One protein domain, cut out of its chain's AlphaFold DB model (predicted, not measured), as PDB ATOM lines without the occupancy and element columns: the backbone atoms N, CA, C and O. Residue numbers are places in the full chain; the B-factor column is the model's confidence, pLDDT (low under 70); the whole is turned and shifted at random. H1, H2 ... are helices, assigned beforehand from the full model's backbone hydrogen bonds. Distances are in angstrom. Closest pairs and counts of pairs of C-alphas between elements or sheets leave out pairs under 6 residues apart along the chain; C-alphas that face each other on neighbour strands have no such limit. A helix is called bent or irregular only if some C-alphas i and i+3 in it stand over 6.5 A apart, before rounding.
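AT A GLANCE: This is residues 10 to 108 of the 368 residues of an uncharacterized protein of Thalassomonas actiniarum (UniProt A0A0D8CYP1). One long helix, H4, forms the core, and the other five helices pack around it. H5 folds back beside H4 and H6 runs beside H4 on another side, while H1 crosses H4 on the side away from H5; H2 and H3 pack near the last residues of H4. The printed part has 99 residues with six named helices, H1 to H6 in that order along the chain, and no named strand, an all-helix class. It is compact, with a radius of gyration of the C-alphas of 12.0 A, and rounded, spanning 33 by 25 by 23 A.

IN THESE COORDINATES: H1 is residues 10 to 21, with C-alpha 10 at (31.796, 61.985, -18.375). H2 is residues 25 to 37, 18.2 A from first to last C-alpha, and H3 is residues 40 to 47. H4, residues 58 to 74, is 23.3 A long and begins with C-alpha 58 at (40.039, 56.846, -33.687). H5 is residues 79 to 88. H6, residues 91 to 107, is 25.1 A long and ends with C-alpha 107 at (22.803, 38.253, -24.650); it is irregular, with C-alphas 92 and 95 7.3 A apart.

HOW THE PARTS SIT: H4 is the hub and touches the five other helices. With residues 62 to 69 it touches residues 16 to 20 of H1, about perpendicular at 89 degrees; the closest C-alphas, of Thr 16 and Ala 66, are 5.8 A apart. H2 touches residues 69 to 74 of H4 at a steep tilt of 60 degrees, closest at the C-alphas of Trp 34 and Val 74, 6.1 A. H3 and H4 form a helical hairpin at a steep tilt of 41 degrees, with the C-alphas of Ile 46 and Met 69 closest at 7.0 A. H4 and H5 form another, at a shallow tilt of 27 degrees, closest at the C-alphas of Ala 72 and Ile 79, 5.5 A. H6 runs the same way as H4 at a shallow tilt of 32 degrees, only just short of steep, with the C-alphas of Tyr 63 and Phe 98 closest at 5.8 A. H2 and H6 touch about perpendicular at 76 degrees, the C-alphas of Ala 27 and Ala 106 closest at 4.3 A. H5 and H6 are apart. Every O i to N i+4 pair is within hydrogen-bond range in H1, H2, H3, H4 and H5, and 11 of 13 are in H6.

THE WHOLE: The two C-alphas farthest apart, of Thr 39 and Gly 92, are 34.4 A apart. The printed part has no cut and no long link; H3 to H4, with 10 residues between them, is short and the other links are tight. The mean pLDDT of the printed part is 76.3, and the 30 residues under 70 include residues 28 to 44 and 52 to 55.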
ATOM      1  N   GLU A  10      33.218  62.079 -18.016       56.53
ATOM      2  CA  GLU A  10      31.796  61.985 -18.375       56.53
ATOM      3  C   GLU A  10      31.598  61.980 -19.891       56.53
ATOM      4  O   GLU A  10      30.914  61.107 -20.414       56.53
ATOM      5  N   GLN A  11      32.281  62.868 -20.624       62.56
ATOM      6  CA  GLN A  11      32.189  62.911 -22.085       62.56
ATOM      7  C   GLN A  11      32.609  61.573 -22.716       62.56
ATOM      8  O   GLN A  11      31.996  61.105 -23.673       62.56
ATOM      9  N   ARG A  12      33.653  60.920 -22.179       70.12
ATOM     10  CA  ARG A  12      34.078  59.591 -22.647       70.12
ATOM     11  C   ARG A  12      33.022  58.525 -22.390       70.12
ATOM     12  O   ARG A  12      32.864  57.655 -23.244       70.12
ATOM     13  N   LEU A  13      32.352  58.568 -21.241       66.56
ATOM     14  CA  LEU A  13      31.302  57.614 -20.900       66.56
ATOM     15  C   LEU A  13      30.096  57.799 -21.834       66.56
ATOM     16  O   LEU A  13      29.715  56.855 -22.523       66.56
ATOM     17  N   THR A  14      29.585  59.024 -21.961       64.38
ATOM     18  CA  THR A  14      28.411  59.344 -22.788       64.38
ATOM     19  C   THR A  14      28.630  59.025 -24.267       64.38
ATOM     20  O   THR A  14      27.818  58.333 -24.878       64.38
ATOM     21  N   ASP A  15      29.763  59.447 -24.840       70.31
ATOM     22  CA  ASP A  15      30.080  59.172 -26.247       70.31
ATOM     23  C   ASP A  15      30.211  57.662 -26.520       70.31
ATOM     24  O   ASP A  15      29.880  57.187 -27.607       70.31
ATOM     25  N   THR A  16      30.732  56.901 -25.550       79.44
ATOM     26  CA  THR A  16      30.909  55.449 -25.694       79.44
ATOM     27  C   THR A  16      29.574  54.718 -25.584       79.44
ATOM     28  O   THR A  16      29.341  53.797 -26.361       79.44
ATOM     29  N   ALA A  17      28.684  55.149 -24.685       62.41
ATOM     30  CA  ALA A  17      27.337  54.598 -24.565       62.41
ATOM     31  C   ALA A  17      26.532  54.801 -25.859       62.41
ATOM     32  O   ALA A  17      26.025  53.833 -26.421       62.41
ATOM     33  N   ALA A  18      26.528  56.023 -26.404       64.62
ATOM     34  CA  ALA A  18      25.875  56.322 -27.681       64.62
ATOM     35  C   ALA A  18      26.451  55.494 -28.848       64.62
ATOM     36  O   ALA A  18      25.721  55.031 -29.719       64.62
ATOM     37  N   TYR A  19      27.767  55.267 -28.856       77.69
ATOM     38  CA  TYR A  19      28.424  54.447 -29.875       77.69
ATOM     39  C   TYR A  19      28.052  52.957 -29.799       77.69
ATOM     40  O   TYR A  19      28.000  52.289 -30.831       77.69
ATOM     41  N   ILE A  20      27.821  52.421 -28.596       72.69
ATOM     42  CA  ILE A  20      27.343  51.044 -28.400       72.69
ATOM     43  C   ILE A  20      25.887  50.934 -28.861       72.69
ATOM     44  O   ILE A  20      25.563  50.022 -29.618       72.69
ATOM     45  N   ASP A  21      25.050  51.893 -28.468       66.75
ATOM     46  CA  ASP A  21      23.622  51.935 -28.788       66.75
ATOM     47  C   ASP A  21      23.345  51.966 -30.295       66.75
ATOM     48  O   ASP A  21      22.608  51.129 -30.811       66.75
ATOM     49  N   GLN A  22      24.059  52.822 -31.032       77.38
ATOM     50  CA  GLN A  22      23.970  52.893 -32.497       77.38
ATOM     51  C   GLN A  22      24.296  51.568 -33.205       77.38
ATOM     52  O   GLN A  22      23.886  51.361 -34.342       77.38
ATOM     53  N   ARG A  23      25.083  50.689 -32.575       87.44
ATOM     54  CA  ARG A  23      25.536  49.419 -33.164       87.44
ATOM     55  C   ARG A  23      24.711  48.226 -32.717       87.44
ATOM     56  O   ARG A  23      24.581  47.265 -33.467       87.44
ATOM     57  N   ASN A  24      24.228  48.253 -31.482       85.50
ATOM     58  CA  ASN A  24      23.367  47.228 -30.926       85.50
ATOM     59  C   ASN A  24      22.519  47.858 -29.806       85.50
ATOM     60  O   ASN A  24      23.005  47.983 -28.677       85.50
ATOM     61  N   PRO A  25      21.257  48.222 -30.095       72.88
ATOM     62  CA  PRO A  25      20.380  48.881 -29.126       72.88
ATOM     63  C   PRO A  25      20.123  48.061 -27.852       72.88
ATOM     64  O   PRO A  25      19.930  48.624 -26.778       72.88
ATOM     65  N   GLN A  26      20.167  46.722 -27.922       69.06
ATOM     66  CA  GLN A  26      19.988  45.864 -26.742       69.06
ATOM     67  C   GLN A  26      21.176  45.966 -25.775       69.06
ATOM     68  O   GLN A  26      20.987  46.097 -24.564       69.06
ATOM     69  N   ALA A  27      22.407  45.944 -26.291       71.00
ATOM     70  CA  ALA A  27      23.598  46.202 -25.484       71.00
ATOM     71  C   ALA A  27      23.655  47.667 -25.013       71.00
ATOM     72  O   ALA A  27      24.014  47.927 -23.863       71.00
ATOM     73  N   GLY A  28      23.257  48.615 -25.871       59.66
ATOM     74  CA  GLY A  28      23.161  50.042 -25.552       59.66
ATOM     75  C   GLY A  28      22.245  50.314 -24.363       59.66
ATOM     76  O   GLY A  28      22.668  50.936 -23.389       59.66
ATOM     77  N   SER A  29      21.036  49.753 -24.382       59.62
ATOM     78  CA  SER A  29      20.067  49.853 -23.286       59.62
ATOM     79  C   SER A  29      20.642  49.383 -21.940       59.62
ATOM     80  O   SER A  29      20.492  50.076 -20.934       59.62
ATOM     81  N   LYS A  30      21.392  48.273 -21.913       66.50
ATOM     82  CA  LYS A  30      22.039  47.756 -20.687       66.50
ATOM     83  C   LYS A  30      23.155  48.659 -20.175       66.50
ATOM     84  O   LYS A  30      23.334  48.805 -18.966       66.50
ATOM     85  N   VAL A  31      23.902  49.286 -21.080       67.00
ATOM     86  CA  VAL A  31      24.920  50.285 -20.731       67.00
ATOM     87  C   VAL A  31      24.273  51.546 -20.157       67.00
ATOM     88  O   VAL A  31      24.770  52.069 -19.161       67.00
ATOM     89  N   PHE A  32      23.154  52.006 -20.723       55.88
ATOM     90  CA  PHE A  32      22.389  53.124 -20.162       55.88
ATOM     91  C   PHE A  32      21.822  52.790 -18.779       55.88
ATOM     92  O   PHE A  32      21.994  53.582 -17.857       55.88
ATOM     93  N   GLN A  33      21.238  51.602 -18.596       53.56
ATOM     94  CA  GLN A  33      20.758  51.133 -17.290       53.56
ATOM     95  C   GLN A  33      21.884  51.039 -16.254       53.56
ATOM     96  O   GLN A  33      21.729  51.503 -15.128       53.56
ATOM     97  N   TRP A  34      23.048  50.494 -16.628       68.94
ATOM     98  CA  TRP A  34      24.228  50.526 -15.764       68.94
ATOM     99  C   TRP A  34      24.622  51.964 -15.411       68.94
ATOM    100  O   TRP A  34      24.914  52.231 -14.252       68.94
ATOM    101  N   GLY A  35      24.602  52.885 -16.377       49.97
ATOM    102  CA  GLY A  35      24.894  54.298 -16.154       49.97
ATOM    103  C   GLY A  35      23.930  54.959 -15.168       49.97
ATOM    104  O   GLY A  35      24.374  55.684 -14.294       49.97
ATOM    105  N   ILE A  36      22.634  54.670 -15.238       47.56
ATOM    106  CA  ILE A  36      21.650  55.198 -14.278       47.56
ATOM    107  C   ILE A  36      21.924  54.656 -12.863       47.56
ATOM    108  O   ILE A  36      21.881  55.401 -11.888       47.56
ATOM    109  N   ASN A  37      22.295  53.377 -12.757       44.59
ATOM    110  CA  ASN A  37      22.441  52.677 -11.477       44.59
ATOM    111  C   ASN A  37      23.855  52.759 -10.866       44.59
ATOM    112  O   ASN A  37      24.079  52.341  -9.726       44.59
ATOM    113  N   ALA A  38      24.853  53.219 -11.622       47.31
ATOM    114  CA  ALA A  38      26.242  53.256 -11.182       47.31
ATOM    115  C   ALA A  38      26.498  54.445 -10.250       47.31
ATOM    116  O   ALA A  38      26.173  55.590 -10.545       47.31
ATOM    117  N   THR A  39      27.179  54.183  -9.134       43.31
ATOM    118  CA  THR A  39      27.640  55.241  -8.229       43.31
ATOM    119  C   THR A  39      28.695  56.105  -8.924       43.31
ATOM    120  O   THR A  39      29.427  55.631  -9.798       43.31
ATOM    121  N   THR A  40      28.864  57.358  -8.493       45.66
ATOM    122  CA  THR A  40      29.909  58.248  -9.033       45.66
ATOM    123  C   THR A  40      31.307  57.627  -8.920       45.66
ATOM    124  O   THR A  40      32.140  57.796  -9.810       45.66
ATOM    125  N   HIS A  41      31.562  56.857  -7.856       45.38
ATOM    126  CA  HIS A  41      32.807  56.107  -7.690       45.38
ATOM    127  C   HIS A  41      32.969  55.015  -8.756       45.38
ATOM    128  O   HIS A  41      34.040  54.897  -9.338       45.38
ATOM    129  N   GLU A  42      31.923  54.241  -9.046       47.97
ATOM    130  CA  GLU A  42      31.957  53.178 -10.060       47.97
ATOM    131  C   GLU A  42      32.141  53.758 -11.474       47.97
ATOM    132  O   GLU A  42      32.983  53.282 -12.242       47.97
ATOM    133  N   MET A  43      31.433  54.850 -11.788       50.03
ATOM    134  CA  MET A  43      31.608  55.599 -13.036       50.03
ATOM    135  C   MET A  43      33.030  56.134 -13.188       50.03
ATOM    136  O   MET A  43      33.627  56.024 -14.259       50.03
ATOM    137  N   ARG A  44      33.601  56.686 -12.111       61.12
ATOM    138  CA  ARG A  44      34.973  57.196 -12.098       61.12
ATOM    139  C   ARG A  44      35.993  56.065 -12.233       61.12
ATOM    140  O   ARG A  44      36.857  56.140 -13.102       61.12
ATOM    141  N   ARG A  45      35.837  54.984 -11.461       71.56
ATOM    142  CA  ARG A  45      36.687  53.780 -11.479       71.56
ATOM    143  C   ARG A  45      36.811  53.188 -12.880       71.56
ATOM    144  O   ARG A  45      37.903  52.793 -13.274       71.56
ATOM    145  N   ILE A  46      35.711  53.132 -13.633       73.12
ATOM    146  CA  ILE A  46      35.692  52.602 -15.004       73.12
ATOM    147  C   ILE A  46      36.122  53.672 -16.015       73.12
ATOM    148  O   ILE A  46      36.976  53.418 -16.866       73.12
ATOM    149  N   GLY A  47      35.589  54.888 -15.908       72.56
ATOM    150  CA  GLY A  47      35.842  55.975 -16.849       72.56
ATOM    151  C   GLY A  47      37.294  56.470 -16.869       72.56
ATOM    152  O   GLY A  47      37.798  56.856 -17.929       72.56
ATOM    153  N   GLU A  48      38.004  56.399 -15.741       78.06
ATOM    154  CA  GLU A  48      39.449  56.663 -15.669       78.06
ATOM    155  C   GLU A  48      40.257  55.619 -16.454       78.06
ATOM    156  O   GLU A  48      41.255  55.955 -17.093       78.06
ATOM    157  N   LYS A  49      39.798  54.362 -16.495       81.62
ATOM    158  CA  LYS A  49      40.451  53.269 -17.235       81.62
ATOM    159  C   LYS A  49      40.137  53.260 -18.732       81.62
ATOM    160  O   LYS A  49      40.798  52.570 -19.498       81.62
ATOM    161  N   MET A  50      39.184  54.077 -19.172       80.81
ATOM    162  CA  MET A  50      38.868  54.302 -20.588       80.81
ATOM    163  C   MET A  50      39.787  55.347 -21.253       80.81
ATOM    164  O   MET A  50      39.617  55.684 -22.436       80.81
ATOM    165  N   HIS A  51      40.752  55.899 -20.512       78.31
ATOM    166  CA  HIS A  51      41.748  56.810 -21.054       78.31
ATOM    167  C   HIS A  51      42.865  56.038 -21.771       78.31
ATOM    168  O   HIS A  51      43.755  55.482 -21.146       78.31
ATOM    169  N   ILE A  52      42.823  56.034 -23.104       68.56
ATOM    170  CA  ILE A  52      43.760  55.277 -23.961       68.56
ATOM    171  C   ILE A  52      44.763  56.207 -24.668       68.56
ATOM    172  O   ILE A  52      45.338  55.848 -25.688       68.56
ATOM    173  N   GLY A  53      44.924  57.451 -24.198       61.94
ATOM    174  CA  GLY A  53      45.796  58.446 -24.838       61.94
ATOM    175  C   GLY A  53      45.512  58.647 -26.338       61.94
ATOM    176  O   GLY A  53      44.367  58.528 -26.792       61.94
ATOM    177  N   LYS A  54      46.560  58.957 -27.114       60.56
ATOM    178  CA  LYS A  54      46.518  59.051 -28.588       60.56
ATOM    179  C   LYS A  54      46.883  57.746 -29.316       60.56
ATOM    180  O   LYS A  54      46.919  57.753 -30.541       60.56
ATOM    181  N   SER A  55      47.130  56.638 -28.616       61.06
ATOM    182  CA  SER A  55      47.510  55.372 -29.264       61.06
ATOM    183  C   SER A  55      46.374  54.786 -30.115       61.06
ATOM    184  O   SER A  55      45.207  54.818 -29.710       61.06
ATOM    185  N   GLY A  56      46.731  54.241 -31.284       74.06
ATOM    186  CA  GLY A  56      45.811  53.622 -32.247       74.06
ATOM    187  C   GLY A  56      44.966  54.615 -33.053       74.06
ATOM    188  O   GLY A  56      45.033  55.832 -32.865       74.06
ATOM    189  N   THR A  57      44.133  54.095 -33.956       85.50
ATOM    190  CA  THR A  57      43.193  54.921 -34.734       85.50
ATOM    191  C   THR A  57      42.039  55.447 -33.863       85.50
ATOM    192  O   THR A  57      41.822  55.015 -32.726       85.50
ATOM    193  N   ALA A  58      41.248  56.394 -34.380       83.31
ATOM    194  CA  ALA A  58      40.039  56.846 -33.687       83.31
ATOM    195  C   ALA A  58      39.043  55.701 -33.434       83.31
ATOM    196  O   ALA A  58      38.423  55.663 -32.368       83.31
ATOM    197  N   ASN A  59      38.938  54.757 -34.372       85.44
ATOM    198  CA  ASN A  59      38.071  53.591 -34.246       85.44
ATOM    199  C   ASN A  59      38.619  52.584 -33.231       85.44
ATOM    200  O   ASN A  59      37.856  52.127 -32.381       85.44
ATOM    201  N   ASP A  60      39.933  52.344 -33.214       87.94
ATOM    202  CA  ASP A  60      40.583  51.472 -32.225       87.94
ATOM    203  C   ASP A  60      40.276  51.934 -30.800       87.94
ATOM    204  O   ASP A  60      39.894  51.145 -29.932       87.94
ATOM    205  N   ARG A  61      40.380  53.247 -30.562       87.31
ATOM    206  CA  ARG A  61      40.065  53.839 -29.259       87.31
ATOM    207  C   ARG A  61      38.597  53.656 -28.891       87.31
ATOM    208  O   ARG A  61      38.305  53.372 -27.732       87.31
ATOM    209  N   ARG A  62      37.672  53.807 -29.845       88.75
ATOM    210  CA  ARG A  62      36.238  53.580 -29.600       88.75
ATOM    211  C   ARG A  62      35.956  52.117 -29.253       88.75
ATOM    212  O   ARG A  62      35.244  51.870 -28.284       88.75
ATOM    213  N   TYR A  63      36.559  51.163 -29.967       92.81
ATOM    214  CA  TYR A  63      36.393  49.734 -29.683       92.81
ATOM    215  C   TYR A  63      36.903  49.358 -28.295       92.81
ATOM    216  O   TYR A  63      36.166  48.762 -27.513       92.81
ATOM    217  N   ARG A  64      38.123  49.769 -27.940       92.62
ATOM    218  CA  ARG A  64      38.700  49.467 -26.623       92.62
ATOM    219  C   ARG A  64      37.870  50.060 -25.479       92.62
ATOM    220  O   ARG A  64      37.595  49.368 -24.505       92.62
ATOM    221  N   ARG A  65      37.408  51.310 -25.612       90.81
ATOM    222  CA  ARG A  65      36.523  51.955 -24.623       90.81
ATOM    223  C   ARG A  65      35.203  51.207 -24.460       90.81
ATOM    224  O   ARG A  65      34.796  50.944 -23.331       90.81
ATOM    225  N   ALA A  66      34.568  50.846 -25.571       91.62
ATOM    226  CA  ALA A  66      33.300  50.134 -25.550       91.62
ATOM    227  C   ALA A  66      33.431  48.745 -24.910       91.62
ATOM    228  O   ALA A  66      32.593  48.364 -24.097       91.62
ATOM    229  N   ILE A  67      34.520  48.024 -25.197       94.94
ATOM    230  CA  ILE A  67      34.807  46.734 -24.564       94.94
ATOM    231  C   ILE A  67      34.956  46.882 -23.043       94.94
ATOM    232  O   ILE A  67      34.363  46.101 -22.299       94.94
ATOM    233  N   ILE A  68      35.719  47.877 -22.574       91.75
ATOM    234  CA  ILE A  68      35.911  48.124 -21.134       91.75
ATOM    235  C   ILE A  68      34.566  48.406 -20.455       91.75
ATOM    236  O   ILE A  68      34.262  47.798 -19.431       91.75
ATOM    237  N   MET A  69      33.745  49.279 -21.041       88.56
ATOM    238  CA  MET A  69      32.436  49.651 -20.499       88.56
ATOM    239  C   MET A  69      31.471  48.460 -20.418       88.56
ATOM    240  O   MET A  69      30.868  48.238 -19.370       88.56
ATOM    241  N   MET A  70      31.363  47.649 -21.476       92.19
ATOM    242  CA  MET A  70      30.493  46.467 -21.473       92.19
ATOM    243  C   MET A  70      30.987  45.394 -20.495       92.19
ATOM    244  O   MET A  70      30.202  44.851 -19.723       92.19
ATOM    245  N   ARG A  71      32.292  45.093 -20.479       90.00
ATOM    246  CA  ARG A  71      32.831  44.013 -19.635       90.00
ATOM    247  C   ARG A  71      32.891  44.377 -18.160       90.00
ATOM    248  O   ARG A  71      32.478  43.570 -17.337       90.00
ATOM    249  N   ALA A  72      33.406  45.554 -17.822       76.94
ATOM    250  CA  ALA A  72      33.583  45.945 -16.427       76.94
ATOM    251  C   ALA A  72      32.342  46.631 -15.838       76.94
ATOM    252  O   ALA A  72      32.055  46.450 -14.657       76.94
ATOM    253  N   GLY A  73      31.603  47.401 -16.643       70.62
ATOM    254  CA  GLY A  73      30.385  48.085 -16.205       70.62
ATOM    255  C   GLY A  73      29.187  47.146 -16.151       70.62
ATOM    256  O   GLY A  73      28.642  46.895 -15.078       70.62
ATOM    257  N   VAL A  74      28.808  46.585 -17.301       76.94
ATOM    258  CA  VAL A  74      27.595  45.758 -17.422       76.94
ATOM    259  C   VAL A  74      27.833  44.331 -16.923       76.94
ATOM    260  O   VAL A  74      27.115  43.864 -16.041       76.94
ATOM    261  N   MET A  75      28.866  43.650 -17.426       80.62
ATOM    262  CA  MET A  75      29.151  42.241 -17.097       80.62
ATOM    263  C   MET A  75      29.969  42.040 -15.813       80.62
ATOM    264  O   MET A  75      30.275  40.911 -15.445       80.62
ATOM    265  N   ARG A  76      30.313  43.132 -15.113       68.00
ATOM    266  CA  ARG A  76      30.988  43.139 -13.799       68.00
ATOM    267  C   ARG A  76      32.305  42.355 -13.725       68.00
ATOM    268  O   ARG A  76      32.749  41.988 -12.640       68.00
ATOM    269  N   HIS A  77      32.974  42.142 -14.853       78.19
ATOM    270  CA  HIS A  77      34.302  41.539 -14.864       78.19
ATOM    271  C   HIS A  77      35.322  42.431 -14.135       78.19
ATOM    272  O   HIS A  77      35.221  43.661 -14.138       78.19
ATOM    273  N   GLU A  78      36.335  41.810 -13.531       71.62
ATOM    274  CA  GLU A  78      37.375  42.511 -12.771       71.62
ATOM    275  C   GLU A  78      38.128  43.525 -13.656       71.62
ATOM    276  O   GLU A  78      38.629  43.201 -14.735       71.62
ATOM    277  N   ILE A  79      38.170  44.788 -13.216       77.44
ATOM    278  CA  ILE A  79      38.583  45.920 -14.057       77.44
ATOM    279  C   ILE A  79      40.060  45.857 -14.458       77.44
ATOM    280  O   ILE A  79      40.389  46.226 -15.587       77.44
ATOM    281  N   ARG A  80      40.966  45.403 -13.580       75.06
ATOM    282  CA  ARG A  80      42.405  45.340 -13.886       75.06
ATOM    283  C   ARG A  80      42.670  44.303 -14.976       75.06
ATOM    284  O   ARG A  80      43.377  44.606 -15.937       75.06
ATOM    285  N   LYS A  81      42.030  43.139 -14.879       78.12
ATOM    286  CA  LYS A  81      42.065  42.072 -15.880       78.12
ATOM    287  C   LYS A  81      41.486  42.536 -17.212       78.12
ATOM    288  O   LYS A  81      42.147  42.393 -18.235       78.12
ATOM    289  N   VAL A  82      40.313  43.179 -17.208       83.38
ATOM    290  CA  VAL A  82      39.701  43.719 -18.437       83.38
ATOM    291  C   VAL A  82      40.630  44.716 -19.131       83.38
ATOM    292  O   VAL A  82      40.806  44.638 -20.342       83.38
ATOM    293  N   VAL A  83      41.249  45.641 -18.392       85.44
ATOM    294  CA  VAL A  83      42.162  46.640 -18.973       85.44
ATOM    295  C   VAL A  83      43.421  45.990 -19.548       85.44
ATOM    296  O   VAL A  83      43.839  46.362 -20.646       85.44
ATOM    297  N   SER A  84      44.004  45.020 -18.839       84.25
ATOM    298  CA  SER A  84      45.168  44.261 -19.312       84.25
ATOM    299  C   SER A  84      44.853  43.519 -20.614       84.25
ATOM    300  O   SER A  84      45.528  43.728 -21.623       84.25
ATOM    301  N   GLU A  85      43.756  42.759 -20.635       89.31
ATOM    302  CA  GLU A  85      43.323  42.001 -21.809       89.31
ATOM    303  C   GLU A  85      43.006  42.919 -22.988       89.31
ATOM    304  O   GLU A  85      43.438  42.655 -24.104       89.31
ATOM    305  N   VAL A  86      42.294  44.028 -22.753       90.31
ATOM    306  CA  VAL A  86      41.955  44.994 -23.807       90.31
ATOM    307  C   VAL A  86      43.193  45.665 -24.373       90.31
ATOM    308  O   VAL A  86      43.217  45.929 -25.571       90.31
ATOM    309  N   SER A  87      44.206  45.951 -23.553       86.56
ATOM    310  CA  SER A  87      45.456  46.574 -24.008       86.56
ATOM    311  C   SER A  87      46.252  45.637 -24.918       86.56
ATOM    312  O   SER A  87      46.787  46.095 -25.924       86.56
ATOM    313  N   ALA A  88      46.227  44.331 -24.636       88.88
ATOM    314  CA  ALA A  88      46.923  43.301 -25.407       88.88
ATOM    315  C   ALA A  88      46.275  42.958 -26.767       88.88
ATOM    316  O   ALA A  88      46.879  42.253 -27.569       88.88
ATOM    317  N   ILE A  89      45.058  43.439 -27.064       89.25
ATOM    318  CA  ILE A  89      44.405  43.171 -28.359       89.25
ATOM    319  C   ILE A  89      45.126  43.936 -29.477       89.25
ATOM    320  O   ILE A  89      45.235  45.165 -29.428       89.25
ATOM    321  N   ASN A  90      45.549  43.226 -30.524       89.81
ATOM    322  CA  ASN A  90      46.129  43.825 -31.728       89.81
ATOM    323  C   ASN A  90      45.088  44.649 -32.504       89.81
ATOM    324  O   ASN A  90      43.922  44.260 -32.580       89.81
ATOM    325  N   SER A  91      45.492  45.764 -33.131       86.19
ATOM    326  CA  SER A  91      44.550  46.667 -33.823       86.19
ATOM    327  C   SER A  91      43.689  45.963 -34.879       86.19
ATOM    328  O   SER A  91      42.478  46.174 -34.899       86.19
ATOM    329  N   GLY A  92      44.263  45.045 -35.667       87.50
ATOM    330  CA  GLY A  92      43.518  44.259 -36.664       87.50
ATOM    331  C   GLY A  92      42.456  43.310 -36.086       87.50
ATOM    332  O   GLY A  92      41.590  42.846 -36.814       87.50
ATOM    333  N   GLN A  93      42.478  43.039 -34.777       91.25
ATOM    334  CA  GLN A  93      41.533  42.145 -34.096       91.25
ATOM    335  C   GLN A  93      40.469  42.898 -33.281       91.25
ATOM    336  O   GLN A  93      39.524  42.281 -32.781       91.25
ATOM    337  N   LEU A  94      40.596  44.222 -33.129       90.94
ATOM    338  CA  LEU A  94      39.730  45.015 -32.252       90.94
ATOM    339  C   LEU A  94      38.267  44.990 -32.673       90.94
ATOM    340  O   LEU A  94      37.400  44.864 -31.813       90.94
ATOM    341  N   GLN A  95      37.992  45.094 -33.972       93.50
ATOM    342  CA  GLN A  95      36.625  45.066 -34.483       93.50
ATOM    343  C   GLN A  95      35.961  43.717 -34.194       93.50
ATOM    344  O   GLN A  95      34.863  43.685 -33.648       93.50
ATOM    345  N   THR A  96      36.652  42.611 -34.478       93.38
ATOM    346  CA  THR A  96      36.147  41.255 -34.221       93.38
ATOM    347  C   THR A  96      35.887  41.027 -32.734       93.38
ATOM    348  O   THR A  96      34.808  40.569 -32.358       93.38
ATOM    349  N   ARG A  97      36.833  41.408 -31.865       93.88
ATOM    350  CA  ARG A  97      36.667  41.299 -30.405       93.88
ATOM    351  C   ARG A  97      35.539  42.184 -29.884       93.88
ATOM    352  O   ARG A  97      34.769  41.745 -29.035       93.88
ATOM    353  N   PHE A  98      35.411  43.400 -30.406       95.44
ATOM    354  CA  PHE A  98      34.303  44.289 -30.076       95.44
ATOM    355  C   PHE A  98      32.959  43.663 -30.451       95.44
ATOM    356  O   PHE A  98      32.087  43.606 -29.593       95.44
ATOM    357  N   SER A  99      32.800  43.147 -31.673       94.69
ATOM    358  CA  SER A  99      31.549  42.519 -32.117       94.69
ATOM    359  C   SER A  99      31.175  41.299 -31.270       94.69
ATOM    360  O   SER A  99      30.020  41.164 -30.878       94.69
ATOM    361  N   GLN A 100      32.147  40.449 -30.917       94.38
ATOM    362  CA  GLN A 100      31.922  39.310 -30.015       94.38
ATOM    363  C   GLN A 100      31.401  39.764 -28.647       94.38
ATOM    364  O   GLN A 100      30.409  39.240 -28.148       94.38
ATOM    365  N   ILE A 101      32.045  40.766 -28.051       94.50
ATOM    366  CA  ILE A 101      31.688  41.275 -26.721       94.50
ATOM    367  C   ILE A 101      30.370  42.050 -26.758       94.50
ATOM    368  O   ILE A 101      29.619  42.019 -25.789       94.50
ATOM    369  N   LEU A 102      30.063  42.716 -27.872       94.62
ATOM    370  CA  LEU A 102      28.789  43.390 -28.095       94.62
ATOM    371  C   LEU A 102      27.632  42.386 -28.085       94.62
ATOM    372  O   LEU A 102      26.642  42.612 -27.394       94.62
ATOM    373  N   LEU A 103      27.785  41.256 -28.783       91.44
ATOM    374  CA  LEU A 103      26.809  40.163 -28.775       91.44
ATOM    375  C   LEU A 103      26.712  39.496 -27.401       91.44
ATOM    376  O   LEU A 103      25.607  39.265 -26.920       91.44
ATOM    377  N   GLN A 104      27.846  39.257 -26.735       90.62
ATOM    378  CA  GLN A 104      27.852  38.755 -25.359       90.62
ATOM    379  C   GLN A 104      27.125  39.709 -24.420       90.62
ATOM    380  O   GLN A 104      26.307  39.250 -23.649       90.62
ATOM    381  N   CYS A 105      27.351  41.021 -24.500       84.19
ATOM    382  CA  CYS A 105      26.665  42.011 -23.669       84.19
ATOM    383  C   CYS A 105      25.162  42.089 -23.984       84.19
ATOM    384  O   CYS A 105      24.342  42.246 -23.078       84.19
ATOM    385  N   ALA A 106      24.786  41.969 -25.260       81.50
ATOM    386  CA  ALA A 106      23.391  41.927 -25.688       81.50
ATOM    387  C   ALA A 106      22.674  40.672 -25.165       81.50
ATOM    388  O   ALA A 106      21.552  40.784 -24.679       81.50
ATOM    389  N   ALA A 107      23.335  39.512 -25.175       80.62
ATOM    390  CA  ALA A 107      22.803  38.253 -24.650       80.62
ATOM    391  C   ALA A 107      22.941  38.121 -23.124       80.62
ATOM    392  O   ALA A 107      22.160  37.425 -22.484       80.62
ATOM    393  N   TYR A 108      23.918  38.805 -22.529       75.00
ATOM    394  CA  TYR A 108      24.219  38.752 -21.107       75.00
ATOM    395  C   TYR A 108      23.047  39.322 -20.343       75.00
ATOM    396  O   TYR A 108      22.769  40.514 -20.441       75.00
TER     397      TYR A 108